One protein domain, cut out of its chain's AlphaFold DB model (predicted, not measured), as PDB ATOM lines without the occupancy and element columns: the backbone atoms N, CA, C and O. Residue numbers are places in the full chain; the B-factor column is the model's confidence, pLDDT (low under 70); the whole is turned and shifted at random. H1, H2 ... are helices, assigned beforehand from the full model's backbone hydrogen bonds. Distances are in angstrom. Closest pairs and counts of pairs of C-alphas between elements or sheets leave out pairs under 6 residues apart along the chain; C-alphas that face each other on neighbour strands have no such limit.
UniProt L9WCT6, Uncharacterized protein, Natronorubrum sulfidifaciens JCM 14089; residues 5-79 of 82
ATOM      1  N   ASP A   5      32.782 111.489 -14.374       79.12
ATOM      2  CA  ASP A   5      31.583 111.345 -15.206       79.12
ATOM      3  C   ASP A   5      31.277 109.873 -15.518       79.12
ATOM      4  O   ASP A   5      30.126 109.443 -15.435       79.12
ATOM      5  N   THR A   6      32.302 109.057 -15.786       75.69
ATOM      6  CA  THR A   6      32.134 107.612 -16.008       75.69
ATOM      7  C   THR A   6      31.580 106.912 -14.755       75.69
ATOM      8  O   THR A   6      30.731 106.027 -14.855       75.69
ATOM      9  N   ILE A   7      32.010 107.329 -13.557       76.06
ATOM     10  CA  ILE A   7      31.543 106.769 -12.271       76.06
ATOM     11  C   ILE A   7      30.091 107.163 -11.966       76.06
ATOM     12  O   ILE A   7      29.417 106.477 -11.194       76.06
ATOM     13  N   LEU A   8      29.557 108.203 -12.605       80.56
ATOM     14  CA  LEU A   8      28.187 108.675 -12.386       80.56
ATOM     15  C   LEU A   8      27.198 108.215 -13.466       80.56
ATOM     16  O   LEU A   8      26.002 108.128 -13.195       80.56
ATOM     17  N   MET A   9      27.680 107.877 -14.662       84.88
ATOM     18  CA  MET A   9      26.836 107.536 -15.812       84.88
ATOM     19  C   MET A   9      26.809 106.031 -16.100       84.88
ATOM     20  O   MET A   9      27.794 105.326 -15.883       84.88
ATOM     21  N   TYR A  10      25.685 105.534 -16.615       89.19
ATOM     22  CA  TYR A  10      25.539 104.190 -17.181       89.19
ATOM     23  C   TYR A  10      24.650 104.254 -18.428       89.19
ATOM     24  O   TYR A  10      23.796 105.133 -18.544       89.19
ATOM     25  N   GLU A  11      24.854 103.326 -19.360       90.50
ATOM     26  CA  GLU A  11      24.069 103.217 -20.596       90.50
ATOM     27  C   GLU A  11      22.888 102.256 -20.418       90.50
ATOM     28  O   GLU A  11      21.798 102.499 -20.929       90.50
ATOM     29  N   GLU A  12      23.093 101.176 -19.659       90.88
ATOM     30  CA  GLU A  12      22.113 100.109 -19.457       90.88
ATOM     31  C   GLU A  12      21.977  99.772 -17.966       90.88
ATOM     32  O   GLU A  12      22.980  99.501 -17.301       90.88
ATOM     33  N   ASP A  13      20.749  99.756 -17.430       92.19
ATOM     34  CA  ASP A  13      20.483  99.216 -16.090       92.19
ATOM     35  C   ASP A  13      20.177  97.720 -16.182       92.19
ATOM     36  O   ASP A  13      19.108  97.315 -16.628       92.19
ATOM     37  N   GLN A  14      21.132  96.887 -15.764       92.94
ATOM     38  CA  GLN A  14      21.005  95.428 -15.764       92.94
ATOM     39  C   GLN A  14      20.686  94.870 -14.373       92.94
ATOM     40  O   GLN A  14      20.736  93.649 -14.159       92.94
ATOM     41  N   ARG A  15      20.386  95.730 -13.390       94.25
ATOM     42  CA  ARG A  15      20.028  95.265 -12.050       94.25
ATOM     43  C   ARG A  15      18.737  94.455 -12.126       94.25
ATOM     44  O   ARG A  15      17.693  94.908 -12.586       94.25
ATOM     45  N   LYS A  16      18.818  93.228 -11.625       93.81
ATOM     46  CA  LYS A  16      17.654  92.393 -11.307       93.81
ATOM     47  C   LYS A  16      17.156  92.728  -9.898       93.81
ATOM     48  O   LYS A  16      17.959  93.261  -9.125       93.81
ATOM     49  N   PRO A  17      15.901  92.373  -9.551       94.94
ATOM     50  CA  PRO A  17      15.382  92.546  -8.199       94.94
ATOM     51  C   PRO A  17      16.376  92.065  -7.149       94.94
ATOM     52  O   PRO A  17      17.019  91.020  -7.340       94.94
ATOM     53  N   LEU A  18      16.524  92.844  -6.084       95.69
ATOM     54  CA  LEU A  18      17.488  92.549  -5.036       95.69
ATOM     55  C   LEU A  18      17.155  91.198  -4.377       95.69
ATOM     56  O   LEU A  18      15.996  90.872  -4.124       95.69
ATOM     57  N   ASP A  19      18.185  90.388  -4.155       96.88
ATOM     58  CA  ASP A  19      18.129  89.153  -3.377       96.88
ATOM     59  C   ASP A  19      19.419  89.017  -2.559       96.88
ATOM     60  O   ASP A  19      20.381  89.752  -2.784       96.88
ATOM     61  N   SER A  20      19.477  88.036  -1.659       97.19
ATOM     62  CA  SER A  20      20.639  87.843  -0.781       97.19
ATOM     63  C   SER A  20      21.952  87.579  -1.526       97.19
ATOM     64  O   SER A  20      23.036  87.806  -0.988       97.19
ATOM     65  N   SER A  21      21.899  87.085  -2.767       97.81
ATOM     66  CA  SER A  21      23.099  86.925  -3.587       97.81
ATOM     67  C   SER A  21      23.569  88.264  -4.144       97.81
ATOM     68  O   SER A  21      24.773  88.505  -4.231       97.81
ATOM     69  N   ARG A  22      22.634  89.124  -4.538       98.00
ATOM     70  CA  ARG A  22      22.898  90.461  -5.077       98.00
ATOM     71  C   ARG A  22      23.331  91.441  -3.998       98.00
ATOM     72  O   ARG A  22      24.207  92.244  -4.288       98.00
ATOM     73  N   GLU A  23      22.816  91.302  -2.780       98.31
ATOM     74  CA  GLU A  23      23.297  92.030  -1.598       98.31
ATOM     75  C   GLU A  23      24.795  91.785  -1.398       98.31
ATOM     76  O   GLU A  23      25.598  92.706  -1.521       98.31
ATOM     77  N   ARG A  24      25.212  90.517  -1.256       98.12
ATOM     78  CA  ARG A  24      26.643  90.163  -1.156       98.12
ATOM     79  C   ARG A  24      27.475  90.710  -2.314       98.12
ATOM     80  O   ARG A  24      28.602  91.143  -2.116       98.12
ATOM     81  N   THR A  25      26.920  90.682  -3.523       98.00
ATOM     82  CA  THR A  25      27.603  91.176  -4.724       98.00
ATOM     83  C   THR A  25      27.806  92.694  -4.681       98.00
ATOM     84  O   THR A  25      28.849  93.182  -5.109       98.00
ATOM     85  N   PHE A  26      26.834  93.442  -4.157       98.56
ATOM     86  CA  PHE A  26      26.963  94.879  -3.931       98.56
ATOM     87  C   PHE A  26      28.066  95.184  -2.910       98.56
ATOM     88  O   PHE A  26      28.953  95.981  -3.213       98.56
ATOM     89  N   HIS A  27      28.075  94.506  -1.756       98.44
ATOM     90  CA  HIS A  27      29.129  94.701  -0.754       98.44
ATOM     91  C   HIS A  27      30.510  94.336  -1.292       98.44
ATOM     92  O   HIS A  27      31.443  95.103  -1.093       98.44
ATOM     93  N   GLN A  28      30.633  93.236  -2.043       98.31
ATOM     94  CA  GLN A  28      31.898  92.874  -2.683       98.31
ATOM     95  C   GLN A  28      32.394  93.982  -3.615       98.31
ATOM     96  O   GLN A  28      33.557  94.347  -3.563       98.31
ATOM     97  N   GLY A  29      31.508  94.562  -4.432       98.00
ATOM     98  CA  GLY A  29      31.886  95.687  -5.285       98.00
ATOM     99  C   GLY A  29      32.395  96.889  -4.488       98.00
ATOM    100  O   GLY A  29      33.344  97.542  -4.916       98.00
ATOM    101  N   TRP A  30      31.784  97.169  -3.333       98.56
ATOM    102  CA  TRP A  30      32.234  98.228  -2.430       98.56
ATOM    103  C   TRP A  30      33.630  97.945  -1.873       98.56
ATOM    104  O   TRP A  30      34.475  98.831  -1.926       98.56
ATOM    105  N   GLU A  31      33.885  96.728  -1.385       98.38
ATOM    106  CA  GLU A  31      35.214  96.324  -0.900       98.38
ATOM    107  C   GLU A  31      36.267  96.437  -2.006       98.38
ATOM    108  O   GLU A  31      37.303  97.062  -1.802       98.38
ATOM    109  N   ASP A  32      35.954  95.970  -3.219       97.81
ATOM    110  CA  ASP A  32      36.860  96.094  -4.365       97.81
ATOM    111  C   ASP A  32      37.223  97.567  -4.646       97.81
ATOM    112  O   ASP A  32      38.330  97.868  -5.083       97.81
ATOM    113  N   ALA A  33      36.317  98.516  -4.381       96.88
ATOM    114  CA  ALA A  33      36.623  99.939  -4.527       96.88
ATOM    115  C   ALA A  33      37.562 100.484  -3.445       96.88
ATOM    116  O   ALA A  33      38.298 101.432  -3.717       96.88
ATOM    117  N   LEU A  34      37.527  99.927  -2.235       97.19
ATOM    118  CA  LEU A  34      38.424 100.319  -1.149       97.19
ATOM    119  C   LEU A  34      39.823  99.727  -1.348       97.19
ATOM    120  O   LEU A  34      40.811 100.428  -1.132       97.19
ATOM    121  N   ASP A  35      39.886  98.473  -1.795       97.31
ATOM    122  CA  ASP A  35      41.132  97.728  -1.966       97.31
ATOM    123  C   ASP A  35      41.845  98.078  -3.282       97.31
ATOM    124  O   ASP A  35      43.033  98.415  -3.285       97.31
ATOM    125  N   ASP A  36      41.114  98.040  -4.400       95.88
ATOM    126  CA  ASP A  36      41.673  98.127  -5.756       95.88
ATOM    127  C   ASP A  36      41.265  99.408  -6.505       95.88
ATOM    128  O   ASP A  36      41.855  99.763  -7.534       95.88
ATOM    129  N   GLY A  37      40.273 100.138  -5.988       92.38
ATOM    130  CA  GLY A  37      39.751 101.354  -6.602       92.38
ATOM    131  C   GLY A  37      38.697 101.097  -7.690       92.38
ATOM    132  O   GLY A  37      38.033 100.055  -7.720       92.38
ATOM    133  N   PRO A  38      38.473 102.071  -8.592       93.44
ATOM    134  CA  PRO A  38      37.417 101.963  -9.588       93.44
ATOM    135  C   PRO A  38      37.721 100.857 -10.597       93.44
ATOM    136  O   PRO A  38      38.826 100.782 -11.146       93.44
ATOM    137  N   TYR A  39      36.704 100.065 -10.932       92.06
ATOM    138  CA  TYR A  39      36.781  99.149 -12.069       92.06
ATOM    139  C   TYR A  39      37.100  99.875 -13.382       92.06
ATOM    140  O   TYR A  39      36.943 101.087 -13.520       92.06
ATOM    141  N   THR A  40      37.525  99.118 -14.396       85.81
ATOM    142  CA  THR A  40      37.868  99.677 -15.710       85.81
ATOM    143  C   THR A  40      36.693 100.404 -16.363       85.81
ATOM    144  O   THR A  40      35.546  99.998 -16.207       85.81
ATOM    145  N   GLU A  41      36.987 101.430 -17.163       72.06
ATOM    146  CA  GLU A  41      35.997 102.353 -17.740       72.06
ATOM    147  C   GLU A  41      34.799 101.650 -18.411       72.06
ATOM    148  O   GLU A  41      33.652 101.977 -18.124       72.06
ATOM    149  N   GLY A  42      35.045 100.611 -19.218       74.00
ATOM    150  CA  GLY A  42      33.985  99.863 -19.909       74.00
ATOM    151  C   GLY A  42      33.071  99.038 -18.993       74.00
ATOM    152  O   GLY A  42      31.964  98.674 -19.392       74.00
ATOM    153  N   THR A  43      33.496  98.754 -17.759       80.69
ATOM    154  CA  THR A  43      32.699  98.014 -16.771       80.69
ATOM    155  C   THR A  43      31.512  98.848 -16.294       80.69
ATOM    156  O   THR A  43      30.441  98.304 -16.036       80.69
ATOM    157  N   PHE A  44      31.660 100.173 -16.241       83.38
ATOM    158  CA  PHE A  44      30.615 101.074 -15.770       83.38
ATOM    159  C   PHE A  44      29.490 101.305 -16.785       83.38
ATOM    160  O   PHE A  44      28.388 101.650 -16.374       83.38
ATOM    161  N   ASN A  45      29.654 100.998 -18.071       86.94
ATOM    162  CA  ASN A  45      28.560 101.176 -19.040       86.94
ATOM    163  C   ASN A  45      27.279 100.410 -18.652       86.94
ATOM    164  O   ASN A  45      26.178 100.818 -19.019       86.94
ATOM    165  N   LYS A  46      27.411  99.342 -17.855       90.62
ATOM    166  CA  LYS A  46      26.298  98.558 -17.315       90.62
ATOM    167  C   LYS A  46      26.160  98.768 -15.816       90.62
ATOM    168  O   LYS A  46      27.106  98.547 -15.056       90.62
ATOM    169  N   LEU A  47      24.962  99.120 -15.367       93.62
ATOM    170  CA  LEU A  47      24.638  99.162 -13.949       93.62
ATOM    171  C   LEU A  47      24.231  97.762 -13.478       93.62
ATOM    172  O   LEU A  47      23.122  97.299 -13.725       93.62
ATOM    173  N   SER A  48      25.155  97.076 -12.811       95.00
ATOM    174  CA  SER A  48      24.906  95.854 -12.040       95.00
ATOM    175  C   SER A  48      24.993  96.168 -10.542       95.00
ATOM    176  O   SER A  48      25.470  97.237 -10.160       95.00
ATOM    177  N   TRP A  49      24.574  95.241  -9.675       97.50
ATOM    178  CA  TRP A  49      24.734  95.416  -8.224       97.50
ATOM    179  C   TRP A  49      26.200  95.557  -7.804       97.50
ATOM    180  O   TRP A  49      26.511  96.433  -7.005       97.50
ATOM    181  N   GLN A  50      27.104  94.776  -8.406       97.31
ATOM    182  CA  GLN A  50      28.540  94.873  -8.132       97.31
ATOM    183  C   GLN A  50      29.100  96.230  -8.553       97.31
ATOM    184  O   GLN A  50      29.784  96.901  -7.788       97.31
ATOM    185  N   ASN A  51      28.753  96.670  -9.766       96.06
ATOM    186  CA  ASN A  51      29.243  97.935 -10.302       96.06
ATOM    187  C   ASN A  51      28.703  99.118  -9.500       96.06
ATOM    188  O   ASN A  51      29.420 100.090  -9.298       96.06
ATOM    189  N   LEU A  52      27.453  99.043  -9.033       96.38
ATOM    190  CA  LEU A  52      26.883 100.052  -8.148       96.38
ATOM    191  C   LEU A  52      27.638 100.115  -6.813       96.38
ATOM    192  O   LEU A  52      27.972 101.212  -6.373       96.38
ATOM    193  N   GLY A  53      27.953  98.962  -6.215       97.56
ATOM    194  CA  GLY A  53      28.780  98.884  -5.010       97.56
ATOM    195  C   GLY A  53      30.146  99.534  -5.207       97.56
ATOM    196  O   GLY A  53      30.522 100.412  -4.437       97.56
ATOM    197  N   ASN A  54      30.841  99.198  -6.297       97.25
ATOM    198  CA  ASN A  54      32.154  99.770  -6.608       97.25
ATOM    199  C   ASN A  54      32.100 101.288  -6.850       97.25
ATOM    200  O   ASN A  54      32.937 102.027  -6.334       97.25
ATOM    201  N   ARG A  55      31.067 101.788  -7.548       95.06
ATOM    202  CA  ARG A  55      30.839 103.238  -7.691       95.06
ATOM    203  C   ARG A  55      30.680 103.908  -6.335       95.06
ATOM    204  O   ARG A  55      31.297 104.938  -6.091       95.06
ATOM    205  N   PHE A  56      29.847 103.345  -5.464       96.69
ATOM    206  CA  PHE A  56      29.588 103.940  -4.160       96.69
ATOM    207  C   PHE A  56      30.809 103.877  -3.244       96.69
ATOM    208  O   PHE A  56      31.114 104.886  -2.620       96.69
ATOM    209  N   GLY A  57      31.576 102.786  -3.253       96.81
ATOM    210  CA  GLY A  57      32.852 102.728  -2.537       96.81
ATOM    211  C   GLY A  57      33.852 103.774  -3.032       96.81
ATOM    212  O   GLY A  57      34.477 104.453  -2.223       96.81
ATOM    213  N   CYS A  58      33.922 104.018  -4.345       94.31
ATOM    214  CA  CYS A  58      34.759 105.087  -4.902       94.31
ATOM    215  C   CYS A  58      34.294 106.499  -4.504       94.31
ATOM    216  O   CYS A  58      35.117 107.403  -4.379       94.31
ATOM    217  N   LEU A  59      32.983 106.712  -4.350       93.75
ATOM    218  CA  LEU A  59      32.402 108.025  -4.045       93.75
ATOM    219  C   LEU A  59      32.391 108.347  -2.548       93.75
ATOM    220  O   LEU A  59      32.598 109.499  -2.170       93.75
ATOM    221  N   PHE A  60      32.113 107.350  -1.710       95.19
ATOM    222  CA  PHE A  60      31.849 107.534  -0.284       95.19
ATOM    223  C   PHE A  60      32.950 106.960   0.615       95.19
ATOM    224  O   PHE A  60      33.037 107.360   1.774       95.19
ATOM    225  N   GLY A  61      33.818 106.091   0.094       96.31
ATOM    226  CA  GLY A  61      34.907 105.486   0.855       96.31
ATOM    227  C   GLY A  61      34.422 104.499   1.917       96.31
ATOM    228  O   GLY A  61      33.366 103.875   1.784       96.31
ATOM    229  N   ASP A  62      35.233 104.316   2.958       97.06
ATOM    230  CA  ASP A  62      34.923 103.401   4.053       97.06
ATOM    231  C   ASP A  62      33.874 104.013   4.992       97.06
ATOM    232  O   ASP A  62      34.158 104.906   5.795       97.06
ATOM    233  N   VAL A  63      32.636 103.541   4.846       97.25
ATOM    234  CA  VAL A  63      31.485 103.919   5.671       97.25
ATOM    235  C   VAL A  63      30.929 102.685   6.389       97.25
ATOM    236  O   VAL A  63      31.102 101.568   5.885       97.25
ATOM    237  N   PRO A  64      30.217 102.860   7.521       97.62
ATOM    238  CA  PRO A  64      29.555 101.762   8.223       97.62
ATOM    239  C   PRO A  64      28.668 100.916   7.303       97.62
ATOM    240  O   PRO A  64      27.983 101.455   6.433       97.62
ATOM    241  N   GLU A  65      28.645  99.602   7.525       94.62
ATOM    242  CA  GLU A  65      27.893  98.639   6.704       94.62
ATOM    243  C   GLU A  65      26.404  99.001   6.590       94.62
ATOM    244  O   GLU A  65      25.850  98.986   5.495       94.62
ATOM    245  N   GLU A  66      25.797  99.474   7.680       97.19
ATOM    246  CA  GLU A  66      24.413  99.966   7.711       97.19
ATOM    247  C   GLU A  66      24.145 101.104   6.708       97.19
ATOM    248  O   GLU A  66      23.086 101.145   6.084       97.19
ATOM    249  N   MET A  67      25.110 102.001   6.475       97.88
ATOM    250  CA  MET A  67      24.968 103.057   5.465       97.88
ATOM    251  C   MET A  67      25.078 102.490   4.048       97.88
ATOM    252  O   MET A  67      24.401 102.967   3.133       97.88
ATOM    253  N   ARG A  68      25.913 101.460   3.855       98.00
ATOM    254  CA  ARG A  68      26.019 100.744   2.576       98.00
ATOM    255  C   ARG A  68      24.681 100.069   2.252       98.00
ATOM    256  O   ARG A  68      24.190 100.209   1.130       98.00
ATOM    257  N   ASP A  69      24.055  99.446   3.249       98.12
ATOM    258  CA  ASP A  69      22.726  98.833   3.149       98.12
ATOM    259  C   ASP A  69      21.636  99.853   2.821       98.12
ATOM    260  O   ASP A  69      20.838  99.648   1.903       98.12
ATOM    261  N   GLU A  70      21.602 100.983   3.528       98.19
ATOM    262  CA  GLU A  70      20.626 102.045   3.275       98.19
ATOM    263  C   GLU A  70      20.704 102.562   1.834       98.19
ATOM    264  O   GLU A  70      19.673 102.715   1.165       98.19
ATOM    265  N   LEU A  71      21.920 102.775   1.325       97.81
ATOM    266  CA  LEU A  71      22.160 103.189  -0.056       97.81
ATOM    267  C   LEU A  71      21.743 102.108  -1.062       97.81
ATOM    268  O   LEU A  71      21.111 102.426  -2.074       97.81
ATOM    269  N   MET A  72      22.041 100.837  -0.783       97.88
ATOM    270  CA  MET A  72      21.621  99.702  -1.607       97.88
ATOM    271  C   MET A  72      20.093  99.604  -1.691       97.88
ATOM    272  O   MET A  72      19.532  99.526  -2.789       97.88
ATOM    273  N   PHE A  73      19.398  99.659  -0.553       97.12
ATOM    274  CA  PHE A  73      17.937  99.583  -0.508       97.12
ATOM    275  C   PHE A  73      17.275 100.802  -1.144       97.12
ATOM    276  O   PHE A  73      16.250 100.667  -1.818       97.12
ATOM    277  N   TRP A  74      17.849 101.994  -0.973       96.50
ATOM    278  CA  TRP A  74      17.398 103.172  -1.702       96.50
ATOM    279  C   TRP A  74      17.539 102.965  -3.215       96.50
ATOM    280  O   TRP A  74      16.580 103.209  -3.951       96.50
ATOM    281  N   ALA A  75      18.675 102.439  -3.678       95.38
ATOM    282  CA  ALA A  75      18.913 102.181  -5.092       95.38
ATOM    283  C   ALA A  75      17.974 101.111  -5.678       95.38
ATOM    284  O   ALA A  75      17.579 101.249  -6.840       95.38
ATOM    285  N   GLU A  76      17.584 100.083  -4.912       95.56
ATOM    286  CA  GLU A  76      16.561  99.107  -5.336       95.56
ATOM    287  C   GLU A  76      15.201  99.783  -5.523       95.56
ATOM    288  O   GLU A  76      14.525  99.557  -6.523       95.56
ATOM    289  N   ARG A  77      14.814 100.688  -4.615       93.81
ATOM    290  CA  ARG A  77      13.553 101.444  -4.738       93.81
ATOM    291  C   ARG A  77      13.530 102.374  -5.951       93.81
ATOM    292  O   ARG A  77      12.453 102.651  -6.470       93.81
ATOM    293  N   GLN A  78      14.688 102.875  -6.383       90.12
ATOM    294  CA  GLN A  78      14.807 103.713  -7.584       90.12
ATOM    295  C   GLN A  78      14.887 102.906  -8.883       90.12
ATOM    296  O   GLN A  78      14.811 103.493  -9.966       90.12
ATOM    297  N   ARG A  79      15.075 101.583  -8.805       89.00
ATOM    298  CA  ARG A  79      15.169 100.732  -9.988       89.00
ATOM    299  C   ARG A  79      13.850 100.819 -10.753       89.00
ATOM    300  O   ARG A  79      12.796 100.430 -10.251       89.00
TER     301      ARG A  79
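AT A GLANCE: This is residues 5 to 79 of the 82 residues of an uncharacterized protein of Natronorubrum sulfidifaciens JCM 14089 (UniProt L9WCT6). A small, compact helical body is built on two helices, H2 and H3, which pack closely on each other, run the same way and cross at a steep tilt. H4 slants past one side of this pair, running opposite to both, and the short H1 is set near H3, away from H4; two long links, residues 9 to 19 and 36 to 48, loop between the helices and are joined by a short parallel pairing of residues 12 to 13 with 46 to 47. The printed part has 75 residues, with four named helices in the order H1, H2, H3, H4 and no named strand; its class is all helix. It is compact, with a radius of gyration of the C-alphas of 11.1 A, and its outline is rounded, spanning 27 by 25 by 19 A.

IN THESE COORDINATES: H1, residues 5 to 8, begins with C-alpha 5 at (31.583, 111.345, -15.206) and is 5.2 A from first to last C-alpha. H2, residues 20 to 35, is the longest helix by residues and measures 22.8 A; its C-alpha 20 is at (20.639, 87.843, -0.781). H3, residues 49 to 60, measures 16.1 A. H4, residues 65 to 78, measures 20.0 A and ends with C-alpha 78 at (14.807, 103.713, -7.584).

HOW THE PARTS SIT: H1 and H3 are close but not clearly touching, the closest C-alphas being those of Ile 7 and Arg 55, 5.8 A apart. H1 is apart from H2 and from H4. H2 and H3 touch, with 43 pairs of C-alphas within 8 A; the closest are those of Gly 29 and Asn 54, 4.3 A apart. Their lines stand at a steep tilt of 39 degrees, the same way. H2 and H4 only just touch, with 3 pairs of C-alphas within 8 A, through residues 23 to 27 of H2 and 68 to 72 of H4 alone. Their closest C-alphas, of Phe 26 and Met 72, are 7.6 A apart, and the two run opposite ways at a steep tilt of 59 degrees. H3 and H4 are close but not clearly touching: their closest C-alphas, of Gly 53 and Met 72, are 8.0 A apart, and the tilt is steep, 58 degrees, opposite ways. In H2, H3 and H4 every O i to N i+4 pair is within hydrogen-bond range; H1 is too short for such a pair.

THE WHOLE: The two C-alphas farthest apart are those of Asp 5 and Ser 20, 29.7 A. The printed part runs from residue 5 to residue 79 and has no cut. The links from H1 to H2, of 11 residues, and from H2 to H3, of 13 residues, are long; the link from H3 to H4, of 4 residues, is tight. The mean pLDDT of the printed part is 93.5, and that of H1 is 78; no printed residue is under 70.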